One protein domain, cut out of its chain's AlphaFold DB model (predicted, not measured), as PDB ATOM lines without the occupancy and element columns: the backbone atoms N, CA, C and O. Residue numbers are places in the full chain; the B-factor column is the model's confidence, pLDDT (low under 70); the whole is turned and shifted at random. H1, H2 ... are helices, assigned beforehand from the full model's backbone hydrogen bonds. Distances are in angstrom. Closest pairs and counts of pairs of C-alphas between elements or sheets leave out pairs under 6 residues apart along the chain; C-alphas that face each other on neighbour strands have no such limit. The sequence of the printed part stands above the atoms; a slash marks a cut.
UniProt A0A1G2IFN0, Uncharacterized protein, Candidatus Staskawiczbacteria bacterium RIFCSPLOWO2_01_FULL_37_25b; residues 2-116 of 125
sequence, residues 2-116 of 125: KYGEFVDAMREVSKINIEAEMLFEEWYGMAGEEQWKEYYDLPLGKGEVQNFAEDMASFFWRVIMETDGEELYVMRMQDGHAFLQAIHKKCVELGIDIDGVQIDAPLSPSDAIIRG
ATOM      1  N   LYS A   2     223.816 124.638 101.796       93.56
ATOM      2  CA  LYS A   2     223.320 125.920 101.292       93.56
ATOM      3  C   LYS A   2     221.831 126.071 101.591       93.56
ATOM      4  O   LYS A   2     221.133 125.069 101.727       93.56
ATOM      5  N   TYR A   3     221.344 127.303 101.651       92.00
ATOM      6  CA  TYR A   3     219.924 127.573 101.862       92.00
ATOM      7  C   TYR A   3     219.062 126.952 100.755       92.00
ATOM      8  O   TYR A   3     218.068 126.297 101.047       92.00
ATOM      9  N   GLY A   4     219.506 127.040  99.496       93.06
ATOM     10  CA  GLY A   4     218.818 126.420  98.364       93.06
ATOM     11  C   GLY A   4     218.637 124.905  98.493       93.06
ATOM     12  O   GLY A   4     217.552 124.391  98.252       93.06
ATOM     13  N   GLU A   5     219.666 124.192  98.965       93.94
ATOM     14  CA  GLU A   5     219.607 122.736  99.181       93.94
ATOM     15  C   GLU A   5     218.579 122.356 100.259       93.94
ATOM     16  O   GLU A   5     217.919 121.321 100.160       93.94
ATOM     17  N   PHE A   6     218.442 123.191 101.294       93.81
ATOM     18  CA  PHE A   6     217.425 123.018 102.328       93.81
ATOM     19  C   PHE A   6     216.019 123.268 101.779       93.81
ATOM     20  O   PHE A   6     215.130 122.447 101.994       93.81
ATOM     21  N   VAL A   7     215.830 124.354 101.027       93.62
ATOM     22  CA  VAL A   7     214.542 124.707 100.411       93.62
ATOM     23  C   VAL A   7     214.082 123.621  99.439       93.62
ATOM     24  O   VAL A   7     212.933 123.194  99.513       93.62
ATOM     25  N   ASP A   8     214.977 123.094  98.603       95.25
ATOM     26  CA  ASP A   8     214.665 121.978  97.704       95.25
ATOM     27  C   ASP A   8     214.272 120.717  98.486       95.25
ATOM     28  O   ASP A   8     213.307 120.036  98.140       95.25
ATOM     29  N   ALA A   9     214.965 120.418  99.591       94.69
ATOM     30  CA  ALA A   9     214.601 119.301 100.457       94.69
ATOM     31  C   ALA A   9     213.215 119.485 101.098       94.69
ATOM     32  O   ALA A   9     212.461 118.515 101.183       94.69
ATOM     33  N   MET A  10     212.866 120.701 101.525       94.00
ATOM     34  CA  MET A  10     211.540 121.012 102.069       94.00
ATOM     35  C   MET A  10     210.449 120.971 100.996       94.00
ATOM     36  O   MET A  10     209.348 120.497 101.268       94.00
ATOM     37  N   ARG A  11     210.766 121.358  99.757       95.06
ATOM     38  CA  ARG A  11     209.861 121.213  98.611       95.06
ATOM     39  C   ARG A  11     209.554 119.756  98.291       95.06
ATOM     40  O   ARG A  11     208.453 119.430  97.873       95.06
ATOM     41  N   GLU A  12     210.507 118.847  98.475       95.88
ATOM     42  CA  GLU A  12     210.218 117.414  98.342       95.88
ATOM     43  C   GLU A  12     209.356 116.896  99.499       95.88
ATOM     44  O   GLU A  12     208.514 116.024  99.293       95.88
ATOM     45  N   VAL A  13     209.530 117.442 100.707       93.06
ATOM     46  CA  VAL A  13     208.688 117.115 101.866       93.06
ATOM     47  C   VAL A  13     207.255 117.611 101.681       93.06
ATOM     48  O   VAL A  13     206.333 116.929 102.116       93.06
ATOM     49  N   SER A  14     207.035 118.754 101.029       92.75
ATOM     50  CA  SER A  14     205.683 119.285 100.836       92.75
ATOM     51  C   SER A  14     204.808 118.403  99.939       92.75
ATOM     52  O   SER A  14     203.600 118.362 100.128       92.75
ATOM     53  N   LYS A  15     205.400 117.586  99.059       93.50
ATOM     54  CA  LYS A  15     204.680 116.674  98.143       93.50
ATOM     55  C   LYS A  15     203.926 115.523  98.817       93.50
ATOM     56  O   LYS A  15     203.396 114.641  98.140       93.50
ATOM     57  N   ILE A  16     203.907 115.465 100.149       89.12
ATOM     58  CA  ILE A  16     203.189 114.423 100.888       89.12
ATOM     59  C   ILE A  16     201.667 114.547 100.752       89.12
ATOM     60  O   ILE A  16     200.974 113.535 100.845       89.12
ATOM     61  N   ASN A  17     201.148 115.764 100.560       87.50
ATOM     62  CA  ASN A  17     199.734 116.044 100.343       87.50
ATOM     63  C   ASN A  17     199.550 117.437  99.718       87.50
ATOM     64  O   ASN A  17     200.457 118.266  99.716       87.50
ATOM     65  N   ILE A  18     198.355 117.685  99.184       86.44
ATOM     66  CA  ILE A  18     198.055 118.918  98.448       86.44
ATOM     67  C   ILE A  18     198.103 120.173  99.329       86.44
ATOM     68  O   ILE A  18     198.518 121.227  98.861       86.44
ATOM     69  N   GLU A  19     197.708 120.065 100.599       85.00
ATOM     70  CA  GLU A  19     197.705 121.194 101.534       85.00
ATOM     71  C   GLU A  19     199.143 121.637 101.836       85.00
ATOM     72  O   GLU A  19     199.468 122.816 101.767       85.00
ATOM     73  N   ALA A  20     200.042 120.682 102.067       89.00
ATOM     74  CA  ALA A  20     201.462 120.927 102.273       89.00
ATOM     75  C   ALA A  20     202.130 121.576 101.050       89.00
ATOM     76  O   ALA A  20     202.894 122.530 101.211       89.00
ATOM     77  N   GLU A  21     201.825 121.105  99.833       93.00
ATOM     78  CA  GLU A  21     202.294 121.753  98.601       93.00
ATOM     79  C   GLU A  21     201.805 123.202  98.509       93.00
ATOM     80  O   GLU A  21     202.607 124.094  98.241       93.00
ATOM     81  N   MET A  22     200.521 123.460  98.781       89.75
ATOM     82  CA  MET A  22     199.957 124.814  98.750       89.75
ATOM     83  C   MET A  22     200.631 125.749  99.760       89.75
ATOM     84  O   MET A  22     201.032 126.851  99.386       89.75
ATOM     85  N   LEU A  23     200.804 125.301 101.007       89.25
ATOM     86  CA  LEU A  23     201.464 126.082 102.056       89.25
ATOM     87  C   LEU A  23     202.915 126.417 101.695       89.25
ATOM     88  O   LEU A  23     203.368 127.547 101.889       89.25
ATOM     89  N   PHE A  24     203.644 125.442 101.148       92.56
ATOM     90  CA  PHE A  24     205.023 125.654 100.727       92.56
ATOM     91  C   PHE A  24     205.115 126.661  99.578       92.56
ATOM     92  O   PHE A  24     205.961 127.550  99.617       92.56
ATOM     93  N   GLU A  25     204.257 126.542  98.561       92.88
ATOM     94  CA  GLU A  25     204.263 127.459  97.417       92.88
ATOM     95  C   GLU A  25     203.836 128.881  97.816       92.88
ATOM     96  O   GLU A  25     204.389 129.844  97.285       92.88
ATOM     97  N   GLU A  26     202.924 129.043  98.783       91.25
ATOM     98  CA  GLU A  26     202.571 130.361  99.329       91.25
ATOM     99  C   GLU A  26     203.772 131.025 100.016       91.25
ATOM    100  O   GLU A  26     204.116 132.160  99.681       91.25
ATOM    101  N   TRP A  27     204.458 130.307 100.911       91.19
ATOM    102  CA  TRP A  27     205.672 130.804 101.565       91.19
ATOM    103  C   TRP A  27     206.796 131.086 100.566       91.19
ATOM    104  O   TRP A  27     207.412 132.151 100.603       91.19
ATOM    105  N   TYR A  28     207.026 130.171  99.619       91.06
ATOM    106  CA  TYR A  28     208.031 130.347  98.573       91.06
ATOM    107  C   TYR A  28     207.719 131.582  97.712       91.06
ATOM    108  O   TYR A  28     208.617 132.341  97.346       91.06
ATOM    109  N   GLY A  29     206.439 131.843  97.439       90.50
ATOM    110  CA  GLY A  29     205.971 133.008  96.693       90.50
ATOM    111  C   GLY A  29     206.124 134.354  97.411       90.50
ATOM    112  O   GLY A  29     205.991 135.392  96.760       90.50
ATOM    113  N   MET A  30     206.419 134.379  98.718       87.44
ATOM    114  CA  MET A  30     206.618 135.629  99.466       87.44
ATOM    115  C   MET A  30     207.907 136.363  99.085       87.44
ATOM    116  O   MET A  30     207.980 137.586  99.227       87.44
ATOM    117  N   ALA A  31     208.917 135.635  98.609       86.00
ATOM    118  CA  ALA A  31     210.162 136.207  98.115       86.00
ATOM    119  C   ALA A  31     210.185 136.221  96.579       86.00
ATOM    120  O   ALA A  31     209.724 135.299  95.903       86.00
ATOM    121  N   GLY A  32     210.728 137.299  96.012       87.12
ATOM    122  CA  GLY A  32     210.853 137.448  94.562       87.12
ATOM    123  C   GLY A  32     211.942 136.550  93.966       87.12
ATOM    124  O   GLY A  32     212.872 136.138  94.655       87.12
ATOM    125  N   GLU A  33     211.886 136.300  92.655       88.31
ATOM    126  CA  GLU A  33     212.875 135.462  91.951       88.31
ATOM    127  C   GLU A  33     214.326 135.950  92.146       88.31
ATOM    128  O   GLU A  33     215.242 135.144  92.292       88.31
ATOM    129  N   GLU A  34     214.549 137.270  92.170       87.44
ATOM    130  CA  GLU A  34     215.878 137.852  92.406       87.44
ATOM    131  C   GLU A  34     216.375 137.610  93.838       87.44
ATOM    132  O   GLU A  34     217.530 137.232  94.017       87.44
ATOM    133  N   GLN A  35     215.496 137.717  94.842       87.69
ATOM    134  CA  GLN A  35     215.837 137.402  96.235       87.69
ATOM    135  C   GLN A  35     216.153 135.918  96.410       87.69
ATOM    136  O   GLN A  35     217.126 135.568  97.072       87.69
ATOM    137  N   TRP A  36     215.385 135.036  95.765       90.12
ATOM    138  CA  TRP A  36     215.666 133.603  95.801       90.12
ATOM    139  C   TRP A  36     217.030 133.265  95.219       90.12
ATOM    140  O   TRP A  36     217.746 132.464  95.813       90.12
ATOM    141  N   LYS A  37     217.429 133.895  94.106       88.94
ATOM    142  CA  LYS A  37     218.774 133.712  93.532       88.94
ATOM    143  C   LYS A  37     219.870 134.106  94.517       88.94
ATOM    144  O   LYS A  37     220.870 133.400  94.607       88.94
ATOM    145  N   GLU A  38     219.679 135.200  95.248       88.75
ATOM    146  CA  GLU A  38     220.627 135.632  96.276       88.75
ATOM    147  C   GLU A  38     220.680 134.640  97.439       88.75
ATOM    148  O   GLU A  38     221.768 134.223  97.830       88.75
ATOM    149  N   TYR A  39     219.525 134.217  97.957       88.19
ATOM    150  CA  TYR A  39     219.454 133.308  99.098       88.19
ATOM    151  C   TYR A  39     219.962 131.909  98.779       88.19
ATOM    152  O   TYR A  39     220.607 131.296  99.625       88.19
ATOM    153  N   TYR A  40     219.725 131.407  97.567       91.38
ATOM    154  CA  TYR A  40     219.993 130.016  97.203       91.38
ATOM    155  C   TYR A  40     221.449 129.596  97.467       91.38
ATOM    156  O   TYR A  40     221.700 128.491  97.953       91.38
ATOM    157  N   ASP A  41     222.405 130.489  97.197       92.12
ATOM    158  CA  ASP A  41     223.836 130.229  97.367       92.12
ATOM    159  C   ASP A  41     224.387 130.558  98.764       92.12
ATOM    160  O   ASP A  41     225.540 130.212  99.056       92.12
ATOM    161  N   LEU A  42     223.590 131.178  99.640       92.75
ATOM    162  CA  LEU A  42     224.003 131.488 101.008       92.75
ATOM    163  C   LEU A  42     224.135 130.212 101.855       92.75
ATOM    164  O   LEU A  42     223.424 129.227 101.635       92.75
ATOM    165  N   PRO A  43     225.050 130.195 102.839       92.00
ATOM    166  CA  PRO A  43     225.092 129.118 103.819       92.00
ATOM    167  C   PRO A  43     223.792 129.098 104.631       92.00
ATOM    168  O   PRO A  43     223.328 130.143 105.066       92.00
ATOM    169  N   LEU A  44     223.243 127.905 104.873       88.81
ATOM    170  CA  LEU A  44     222.110 127.729 105.781       88.81
ATOM    171  C   LEU A  44     222.566 128.011 107.217       88.81
ATOM    172  O   LEU A  44     223.367 127.244 107.767       88.81
ATOM    173  N   GLY A  45     222.078 129.087 107.826       83.25
ATOM    174  CA  GLY A  45     222.238 129.308 109.256       83.25
ATOM    175  C   GLY A  45     221.163 128.593 110.085       83.25
ATOM    176  O   GLY A  45     220.180 128.043 109.585       83.25
ATOM    177  N   LYS A  46     221.385 128.559 111.404       73.75
ATOM    178  CA  LYS A  46     220.470 127.901 112.353       73.75
ATOM    179  C   LYS A  46     219.138 128.655 112.477       73.75
ATOM    180  O   LYS A  46     218.098 128.024 112.628       73.75
ATOM    181  N   GLY A  47     219.180 129.988 112.403       79.75
ATOM    182  CA  GLY A  47     217.993 130.835 112.528       79.75
ATOM    183  C   GLY A  47     217.030 130.677 111.354       79.75
ATOM    184  O   GLY A  47     215.824 130.663 111.564       79.75
ATOM    185  N   GLU A  48     217.530 130.479 110.131       84.12
ATOM    186  CA  GLU A  48     216.654 130.353 108.965       84.12
ATOM    187  C   GLU A  48     215.829 129.060 108.973       84.12
ATOM    188  O   GLU A  48     214.707 129.049 108.473       84.12
ATOM    189  N   VAL A  49     216.351 127.978 109.560       84.94
ATOM    190  CA  VAL A  49     215.611 126.710 109.681       84.94
ATOM    191  C   VAL A  49     214.481 126.839 110.697       84.94
ATOM    192  O   VAL A  49     213.377 126.350 110.462       84.94
ATOM    193  N   GLN A  50     214.756 127.513 111.815       81.81
ATOM    194  CA  GLN A  50     213.750 127.789 112.830       81.81
ATOM    195  C   GLN A  50     212.652 128.709 112.283       81.81
ATOM    196  O   GLN A  50     211.478 128.363 112.386       81.81
ATOM    197  N   ASN A  51     213.031 129.799 111.610       83.75
ATOM    198  CA  ASN A  51     212.083 130.708 110.964       83.75
ATOM    199  C   ASN A  51     211.204 129.975 109.942       83.75
ATOM    200  O   ASN A  51     209.991 130.136 109.959       83.75
ATOM    201  N   PHE A  52     211.789 129.110 109.104       87.75
ATOM    202  CA  PHE A  52     211.016 128.299 108.158       87.75
ATOM    203  C   PHE A  52     209.971 127.422 108.865       87.75
ATOM    204  O   PHE A  52     208.810 127.387 108.462       87.75
ATOM    205  N   ALA A  53     210.365 126.708 109.924       83.75
ATOM    206  CA  ALA A  53     209.445 125.841 110.657       83.75
ATOM    207  C   ALA A  53     208.313 126.636 111.336       83.75
ATOM    208  O   ALA A  53     207.162 126.195 111.327       83.75
ATOM    209  N   GLU A  54     208.627 127.810 111.889       83.12
ATOM    210  CA  GLU A  54     207.655 128.728 112.494       83.12
ATOM    211  C   GLU A  54     206.693 129.323 111.457       83.12
ATOM    212  O   GLU A  54     205.485 129.378 111.708       83.12
ATOM    213  N   ASP A  55     207.194 129.706 110.280       86.69
ATOM    214  CA  ASP A  55     206.377 130.193 109.168       86.69
ATOM    215  C   ASP A  55     205.384 129.114 108.722       86.69
ATOM    216  O   ASP A  55     204.182 129.371 108.644       86.69
ATOM    217  N   MET A  56     205.858 127.881 108.496       87.50
ATOM    218  CA  MET A  56     205.012 126.751 108.090       87.50
ATOM    219  C   MET A  56     203.912 126.454 109.114       87.50
ATOM    220  O   MET A  56     202.750 126.269 108.742       87.50
ATOM    221  N   ALA A  57     204.251 126.444 110.406       83.50
ATOM    222  CA  ALA A  57     203.272 126.260 111.475       83.50
ATOM    223  C   ALA A  57     202.243 127.401 111.503       83.50
ATOM    224  O   ALA A  57     201.040 127.149 111.582       83.50
ATOM    225  N   SER A  58     202.702 128.645 111.358       81.69
ATOM    226  CA  SER A  58     201.841 129.833 111.347       81.69
ATOM    227  C   SER A  58     200.866 129.832 110.170       81.69
ATOM    228  O   SER A  58     199.678 130.113 110.349       81.69
ATOM    229  N   PHE A  59     201.338 129.485 108.971       84.75
ATOM    230  CA  PHE A  59     200.493 129.347 107.788       84.75
ATOM    231  C   PHE A  59     199.435 128.265 107.969       84.75
ATOM    232  O   PHE A  59     198.249 128.505 107.738       84.75
ATOM    233  N   PHE A  60     199.845 127.101 108.468       83.56
ATOM    234  CA  PHE A  60     198.917 126.024 108.769       83.56
ATOM    235  C   PHE A  60     197.837 126.455 109.776       83.56
ATOM    236  O   PHE A  60     196.653 126.187 109.567       83.56
ATOM    237  N   TRP A  61     198.197 127.176 110.841       80.62
ATOM    238  CA  TRP A  61     197.215 127.660 111.815       80.62
ATOM    239  C   TRP A  61     196.192 128.614 111.199       80.62
ATOM    240  O   TRP A  61     195.009 128.503 111.519       80.62
ATOM    241  N   ARG A  62     196.608 129.495 110.278       80.75
ATOM    242  CA  ARG A  62     195.683 130.373 109.539       80.75
ATOM    243  C   ARG A  62     194.689 129.575 108.704       80.75
ATOM    244  O   ARG A  62     193.491 129.825 108.804       80.75
ATOM    245  N   VAL A  63     195.160 128.564 107.970       82.44
ATOM    246  CA  VAL A  63     194.279 127.665 107.204       82.44
ATOM    247  C   VAL A  63     193.241 127.017 108.118       82.44
ATOM    248  O   VAL A  63     192.051 126.998 107.801       82.44
ATOM    249  N   ILE A  64     193.665 126.513 109.279       82.44
ATOM    250  CA  ILE A  64     192.761 125.876 110.240       82.44
ATOM    251  C   ILE A  64     191.743 126.866 110.820       82.44
ATOM    252  O   ILE A  64     190.576 126.502 110.963       82.44
ATOM    253  N   MET A  65     192.143 128.105 111.119       79.00
ATOM    254  CA  MET A  65     191.230 129.149 111.610       79.00
ATOM    255  C   MET A  65     190.121 129.494 110.612       79.00
ATOM    256  O   MET A  65     189.007 129.801 111.027       79.00
ATOM    257  N   GLU A  66     190.429 129.456 109.319       82.75
ATOM    258  CA  GLU A  66     189.493 129.783 108.238       82.75
ATOM    259  C   GLU A  66     188.727 128.555 107.721       82.75
ATOM    260  O   GLU A  66     187.938 128.651 106.779       82.75
ATOM    261  N   THR A  67     188.955 127.377 108.308       83.19
ATOM    262  CA  THR A  67     188.302 126.142 107.876       83.19
ATOM    263  C   THR A  67     186.927 125.982 108.512       83.19
ATOM    264  O   THR A  67     186.805 125.687 109.699       83.19
ATOM    265  N   ASP A  68     185.895 126.062 107.675       81.00
ATOM    266  CA  ASP A  68     184.522 125.732 108.043       81.00
ATOM    267  C   ASP A  68     184.171 124.271 107.721       81.00
ATOM    268  O   ASP A  68     184.476 123.747 106.648       81.00
ATOM    269  N   GLY A  69     183.442 123.630 108.639       82.81
ATOM    270  CA  GLY A  69     182.933 122.265 108.489       82.81
ATOM    271  C   GLY A  69     183.811 121.203 109.154       82.81
ATOM    272  O   GLY A  69     185.024 121.164 108.977       82.81
ATOM    273  N   GLU A  70     183.176 120.311 109.916       81.56
ATOM    274  CA  GLU A  70     183.854 119.337 110.784       81.56
ATOM    275  C   GLU A  70     184.732 118.343 110.007       81.56
ATOM    276  O   GLU A  70     185.879 118.115 110.378       81.56
ATOM    277  N   GLU A  71     184.236 117.791 108.895       83.00
ATOM    278  CA  GLU A  71     184.992 116.820 108.088       83.00
ATOM    279  C   GLU A  71     186.231 117.450 107.431       83.00
ATOM    280  O   GLU A  71     187.322 116.879 107.476       83.00
ATOM    281  N   LEU A  72     186.078 118.653 106.866       83.44
ATOM    282  CA  LEU A  72     187.172 119.400 106.246       83.44
ATOM    283  C   LEU A  72     188.209 119.834 107.289       83.44
ATOM    284  O   LEU A  72     189.410 119.726 107.042       83.44
ATOM    285  N   TYR A  73     187.748 120.264 108.467       82.94
ATOM    286  CA  TYR A  73     188.600 120.591 109.606       82.94
ATOM    287  C   TYR A  73     189.452 119.393 110.032       82.94
ATOM    288  O   TYR A  73     190.671 119.516 110.141       82.94
ATOM    289  N   VAL A  74     188.841 118.218 110.226       82.38
ATOM    290  CA  VAL A  74     189.562 116.999 110.629       82.38
ATOM    291  C   VAL A  74     190.603 116.598 109.584       82.38
ATOM    292  O   VAL A  74     191.733 116.281 109.954       82.38
ATOM    293  N   MET A  75     190.250 116.643 108.297       84.81
ATOM    294  CA  MET A  75     191.177 116.314 107.211       84.81
ATOM    295  C   MET A  75     192.387 117.258 107.200       84.81
ATOM    296  O   MET A  75     193.523 116.797 107.263       84.81
ATOM    297  N   ARG A  76     192.158 118.578 107.209       85.19
ATOM    298  CA  ARG A  76     193.243 119.574 107.212       85.19
ATOM    299  C   ARG A  76     194.118 119.468 108.453       85.19
ATOM    300  O   ARG A  76     195.337 119.578 108.354       85.19
ATOM    301  N   MET A  77     193.515 119.197 109.610       82.69
ATOM    302  CA  MET A  77     194.247 118.953 110.850       82.69
ATOM    303  C   MET A  77     195.217 117.775 110.734       82.69
ATOM    304  O   MET A  77     196.367 117.880 111.163       82.69
ATOM    305  N   GLN A  78     194.768 116.662 110.150       82.44
ATOM    306  CA  GLN A  78     195.600 115.476 109.939       82.44
ATOM    307  C   GLN A  78     196.723 115.744 108.932       82.44
ATOM    308  O   GLN A  78     197.884 115.444 109.220       82.44
ATOM    309  N   ASP A  79     196.392 116.343 107.790       84.81
ATOM    310  CA  ASP A  79     197.338 116.590 106.700       84.81
ATOM    311  C   ASP A  79     198.417 117.606 107.083       84.81
ATOM    312  O   ASP A  79     199.604 117.383 106.822       84.81
ATOM    313  N   GLY A  80     198.040 118.692 107.761       81.94
ATOM    314  CA  GLY A  80     199.003 119.675 108.243       81.94
ATOM    315  C   GLY A  80     199.874 119.141 109.375       81.94
ATOM    316  O   GLY A  80     201.075 119.396 109.392       81.94
ATOM    317  N   HIS A  81     199.329 118.310 110.274       80.19
ATOM    318  CA  HIS A  81     200.156 117.644 111.282       80.19
ATOM    319  C   HIS A  81     201.181 116.698 110.648       80.19
ATOM    320  O   HIS A  81     202.351 116.709 111.032       80.19
ATOM    321  N   ALA A  82     200.768 115.914 109.648       83.81
ATOM    322  CA  ALA A  82     201.675 115.046 108.906       83.81
ATOM    323  C   ALA A  82     202.797 115.850 108.227       83.81
ATOM    324  O   ALA A  82     203.950 115.419 108.238       83.81
ATOM    325  N   PHE A  83     202.484 117.034 107.695       86.62
ATOM    326  CA  PHE A  83     203.472 117.916 107.074       86.62
ATOM    327  C   PHE A  83     204.473 118.483 108.074       86.62
ATOM    328  O   PHE A  83     205.681 118.350 107.886       86.62
ATOM    329  N   LEU A  84     203.977 119.030 109.177       85.25
ATOM    330  CA  LEU A  84     204.782 119.548 110.275       85.25
ATOM    331  C   LEU A  84     205.729 118.475 110.851       85.25
ATOM    332  O   LEU A  84     206.930 118.710 111.013       85.25
ATOM    333  N   GLN A  85     205.240 117.246 111.047       85.12
ATOM    334  CA  GLN A  85     206.085 116.113 111.439       85.12
ATOM    335  C   GLN A  85     207.125 115.742 110.375       85.12
ATOM    336  O   GLN A  85     208.258 115.387 110.716       85.12
ATOM    337  N   ALA A  86     206.762 115.804 109.092       88.69
ATOM    338  CA  ALA A  86     207.673 115.492 107.998       88.69
ATOM    339  C   ALA A  86     208.800 116.533 107.879       88.69
ATOM    340  O   ALA A  86     209.952 116.138 107.690       88.69
ATOM    341  N   ILE A  87     208.503 117.823 108.083       88.69
ATOM    342  CA  ILE A  87     209.507 118.894 108.191       88.69
ATOM    343  C   ILE A  87     210.468 118.582 109.335       88.69
ATOM    344  O   ILE A  87     211.677 118.504 109.118       88.69
ATOM    345  N   HIS A  88     209.942 118.323 110.536       87.12
ATOM    346  CA  HIS A  88     210.773 118.024 111.702       87.12
ATOM    347  C   HIS A  88     211.683 116.816 111.459       87.12
ATOM    348  O   HIS A  88     212.897 116.884 111.657       87.12
ATOM    349  N   LYS A  89     211.115 115.710 110.962       87.69
ATOM    350  CA  LYS A  89     211.882 114.512 110.612       87.69
ATOM    351  C   LYS A  89     212.980 114.830 109.596       87.69
ATOM    352  O   LYS A  89     214.104 114.359 109.758       87.69
ATOM    353  N   LYS A  90     212.674 115.629 108.571       90.19
ATOM    354  CA  LYS A  90     213.648 115.986 107.543       90.19
ATOM    355  C   LYS A  90     214.775 116.848 108.103       90.19
ATOM    356  O   LYS A  90     215.929 116.574 107.793       90.19
ATOM    357  N   CYS A  91     214.482 117.820 108.963       87.12
ATOM    358  CA  CYS A  91     215.509 118.604 109.653       87.12
ATOM    359  C   CYS A  91     216.455 117.708 110.466       87.12
ATOM    360  O   CYS A  91     217.673 117.820 110.317       87.12
ATOM    361  N   VAL A  92     215.916 116.741 111.218       86.00
ATOM    362  CA  VAL A  92     216.720 115.760 111.970       86.00
ATOM    363  C   VAL A  92     217.597 114.907 111.044       86.00
ATOM    364  O   VAL A  92     218.779 114.718 111.328       86.00
ATOM    365  N   GLU A  93     217.066 114.425 109.914       88.56
ATOM    366  CA  GLU A  93     217.845 113.682 108.904       88.56
ATOM    367  C   GLU A  93     219.002 114.506 108.318       88.56
ATOM    368  O   GLU A  93     220.048 113.953 107.975       88.56
ATOM    369  N   LEU A  94     218.826 115.825 108.215       85.44
ATOM    370  CA  LEU A  94     219.847 116.766 107.753       85.44
ATOM    371  C   LEU A  94     220.823 117.183 108.872       85.44
ATOM    372  O   LEU A  94     221.744 117.959 108.617       85.44
ATOM    373  N   GLY A  95     220.656 116.652 110.090       83.69
ATOM    374  CA  GLY A  95     221.486 116.965 111.254       83.69
ATOM    375  C   GLY A  95     221.188 118.331 111.874       83.69
ATOM    376  O   GLY A  95     222.058 118.899 112.534       83.69
ATOM    377  N   ILE A  96     219.992 118.872 111.634       82.00
ATOM    378  CA  ILE A  96     219.557 120.171 112.139       82.00
ATOM    379  C   ILE A  96     218.623 119.955 113.325       82.00
ATOM    380  O   ILE A  96     217.580 119.315 113.204       82.00
ATOM    381  N   ASP A  97     219.015 120.517 114.462       74.31
ATOM    382  CA  ASP A  97     218.248 120.462 115.698       74.31
ATOM    383  C   ASP A  97     217.331 121.685 115.811       74.31
ATOM    384  O   ASP A  97     217.807 122.826 115.878       74.31
ATOM    385  N   ILE A  98     216.024 121.433 115.797       71.69
ATOM    386  CA  ILE A  98     214.963 122.434 115.922       71.69
ATOM    387  C   ILE A  98     214.280 122.291 117.286       71.69
ATOM    388  O   ILE A  98     213.109 121.942 117.397       71.69
ATOM    389  N   ASP A  99     215.043 122.553 118.344       58.97
ATOM    390  CA  ASP A  99     214.516 122.648 119.703       58.97
ATOM    391  C   ASP A  99     213.531 123.827 119.818       58.97
ATOM    392  O   ASP A  99     213.890 124.980 119.580       58.97
ATOM    393  N   GLY A 100     212.295 123.556 120.244       51.69
ATOM    394  CA  GLY A 100     211.393 124.584 120.780       51.69
ATOM    395  C   GLY A 100     210.386 125.216 119.818       51.69
ATOM    396  O   GLY A 100     209.529 125.964 120.286       51.69
ATOM    397  N   VAL A 101     210.394 124.890 118.523       52.41
ATOM    398  CA  VAL A 101     209.262 125.280 117.670       52.41
ATOM    399  C   VAL A 101     208.079 124.400 118.059       52.41
ATOM    400  O   VAL A 101     208.167 123.172 118.012       52.41
ATOM    401  N   GLN A 102     206.965 125.018 118.459       53.69
ATOM    402  CA  GLN A 102     205.679 124.336 118.587       53.69
ATOM    403  C   GLN A 102     205.203 123.912 117.189       53.69
ATOM    404  O   GLN A 102     204.237 124.441 116.654       53.69
ATOM    405  N   ILE A 103     205.849 122.898 116.617       55.25
ATOM    406  CA  ILE A 103     205.419 122.144 115.430       55.25
ATOM    407  C   ILE A 103     204.234 121.226 115.822       55.25
ATOM    408  O   ILE A 103     203.938 120.215 115.192       55.25
ATOM    409  N   ASP A 104     203.536 121.565 116.907       58.22
ATOM    410  CA  ASP A 104     202.333 120.890 117.347       58.22
ATOM    411  C   ASP A 104     201.144 121.508 116.627       58.22
ATOM    412  O   ASP A 104     200.902 122.721 116.673       58.22
ATOM    413  N   ALA A 105     200.375 120.640 115.978       59.47
ATOM    414  CA  ALA A 105     199.097 121.014 115.409       59.47
ATOM    415  C   ALA A 105     198.154 121.478 116.537       59.47
ATOM    416  O   ALA A 105     198.228 120.958 117.657       59.47
ATOM    417  N   PRO A 106     197.271 122.453 116.276       62.38
ATOM    418  CA  PRO A 106     196.380 122.959 117.304       62.38
ATOM    419  C   PRO A 106     195.422 121.858 117.775       62.38
ATOM    420  O   PRO A 106     194.798 121.171 116.979       62.38
ATOM    421  N   LEU A 107     195.253 121.689 119.082       64.19
ATOM    422  CA  LEU A 107     194.431 120.616 119.659       64.19
ATOM    423  C   LEU A 107     192.921 120.811 119.421       64.19
ATOM    424  O   LEU A 107     192.126 119.913 119.697       64.19
ATOM    425  N   SER A 108     192.512 122.001 118.973       61.81
ATOM    426  CA  SER A 108     191.122 122.373 118.691       61.81
ATOM    427  C   SER A 108     191.052 123.628 117.806       61.81
ATOM    428  O   SER A 108     192.046 124.355 117.716       61.81
ATOM    429  N   PRO A 109     189.886 123.966 117.217       64.06
ATOM    430  CA  PRO A 109     189.719 125.229 116.495       64.06
ATOM    431  C   PRO A 109     190.023 126.448 117.378       64.06
ATOM    432  O   PRO A 109     190.623 127.416 116.926       64.06
ATOM    433  N   SER A 110     189.670 126.392 118.666       66.62
ATOM    434  CA  SER A 110     189.987 127.455 119.627       66.62
ATOM    435  C   SER A 110     191.490 127.580 119.892       66.62
ATOM    436  O   SER A 110     191.979 128.697 120.016       66.62
ATOM    437  N   ASP A 111     192.226 126.465 119.935       69.06
ATOM    438  CA  ASP A 111     193.695 126.471 120.031       69.06
ATOM    439  C   ASP A 111     194.320 127.080 118.765       69.06
ATOM    440  O   ASP A 111     195.210 127.918 118.858       69.06
ATOM    441  N   ALA A 112     193.782 126.756 117.582       65.56
ATOM    442  CA  ALA A 112     194.221 127.346 116.317       65.56
ATOM    443  C   ALA A 112     194.016 128.867 116.292       65.56
ATOM    444  O   ALA A 112     194.926 129.597 115.917       65.56
ATOM    445  N   ILE A 113     192.851 129.348 116.747       65.94
ATOM    446  CA  ILE A 113     192.542 130.782 116.839       65.94
ATOM    447  C   ILE A 113     193.482 131.492 117.810       65.94
ATOM    448  O   ILE A 113     193.989 132.560 117.479       65.94
ATOM    449  N   ILE A 114     193.733 130.912 118.988       70.31
ATOM    450  CA  ILE A 114     194.664 131.491 119.964       70.31
ATOM    451  C   ILE A 114     196.057 131.597 119.340       70.31
ATOM    452  O   ILE A 114     196.649 132.668 119.375       70.31
ATOM    453  N   ARG A 115     196.561 130.527 118.716       68.31
ATOM    454  CA  ARG A 115     197.908 130.495 118.126       68.31
ATOM    455  C   ARG A 115     198.055 131.387 116.894       68.31
ATOM    456  O   ARG A 115     199.047 132.092 116.790       68.31
ATOM    457  N   GLY A 116     197.069 131.430 115.999       61.09
ATOM    458  CA  GLY A 116     197.102 132.299 114.818       61.09
ATOM    459  C   GLY A 116     196.897 133.788 115.124       61.09
ATOM    460  O   GLY A 116     197.198 134.631 114.280       61.09
TER     461      GLY A 116
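What this domain is: This is residues 2 to 116 of the 125 residues of an uncharacterized protein of Candidatus Staskawiczbacteria bacterium RIFCSPLOWO2_01_FULL_37_25b (UniProt A0A1G2IFN0). Two long helices, H4 and H5, lie side by side as a hairpin along the long axis; the shorter hairpin of H1 and H2 packs on one side of it, and H6 packs on H4 at the other. The printed part has 115 residues with six named helices, H1 to H6, class all helix, compact, with a radius of gyration of the C-alphas of 14.2 A and spans of 43 by 29 by 24 A.

Where its parts are: Find C-alpha 3 at (219.924, 127.573, 101.862), where H1, residues 3 to 14, begins. H2 is residues 18 to 28, H3 33 to 40, H4 46 to 65, 29.3 A long, and H5 70 to 93, 34.5 A. H6, residues 109 to 116, ends at (197.102, 132.299, 114.818).

How they stand to each other: Among the touching pairs, look at C-alphas Gly 4 and Tyr 40, the closest of H1 and H3, 4.0 A apart; Leu 23 and Phe 59, of H2 and H4, 6.7 A; Phe 60 and Gly 80, of H4 and H5, 6.4 A, at a shallow tilt of 7 degrees, opposite ways. In H1 to H6 every O i to N i+4 pair is within hydrogen-bond range.

The domain as a whole: The printed part has no cut; the link of residues 94 to 108 is long. Confidence is under 70 at residues 99 to 113 and 115 to 116.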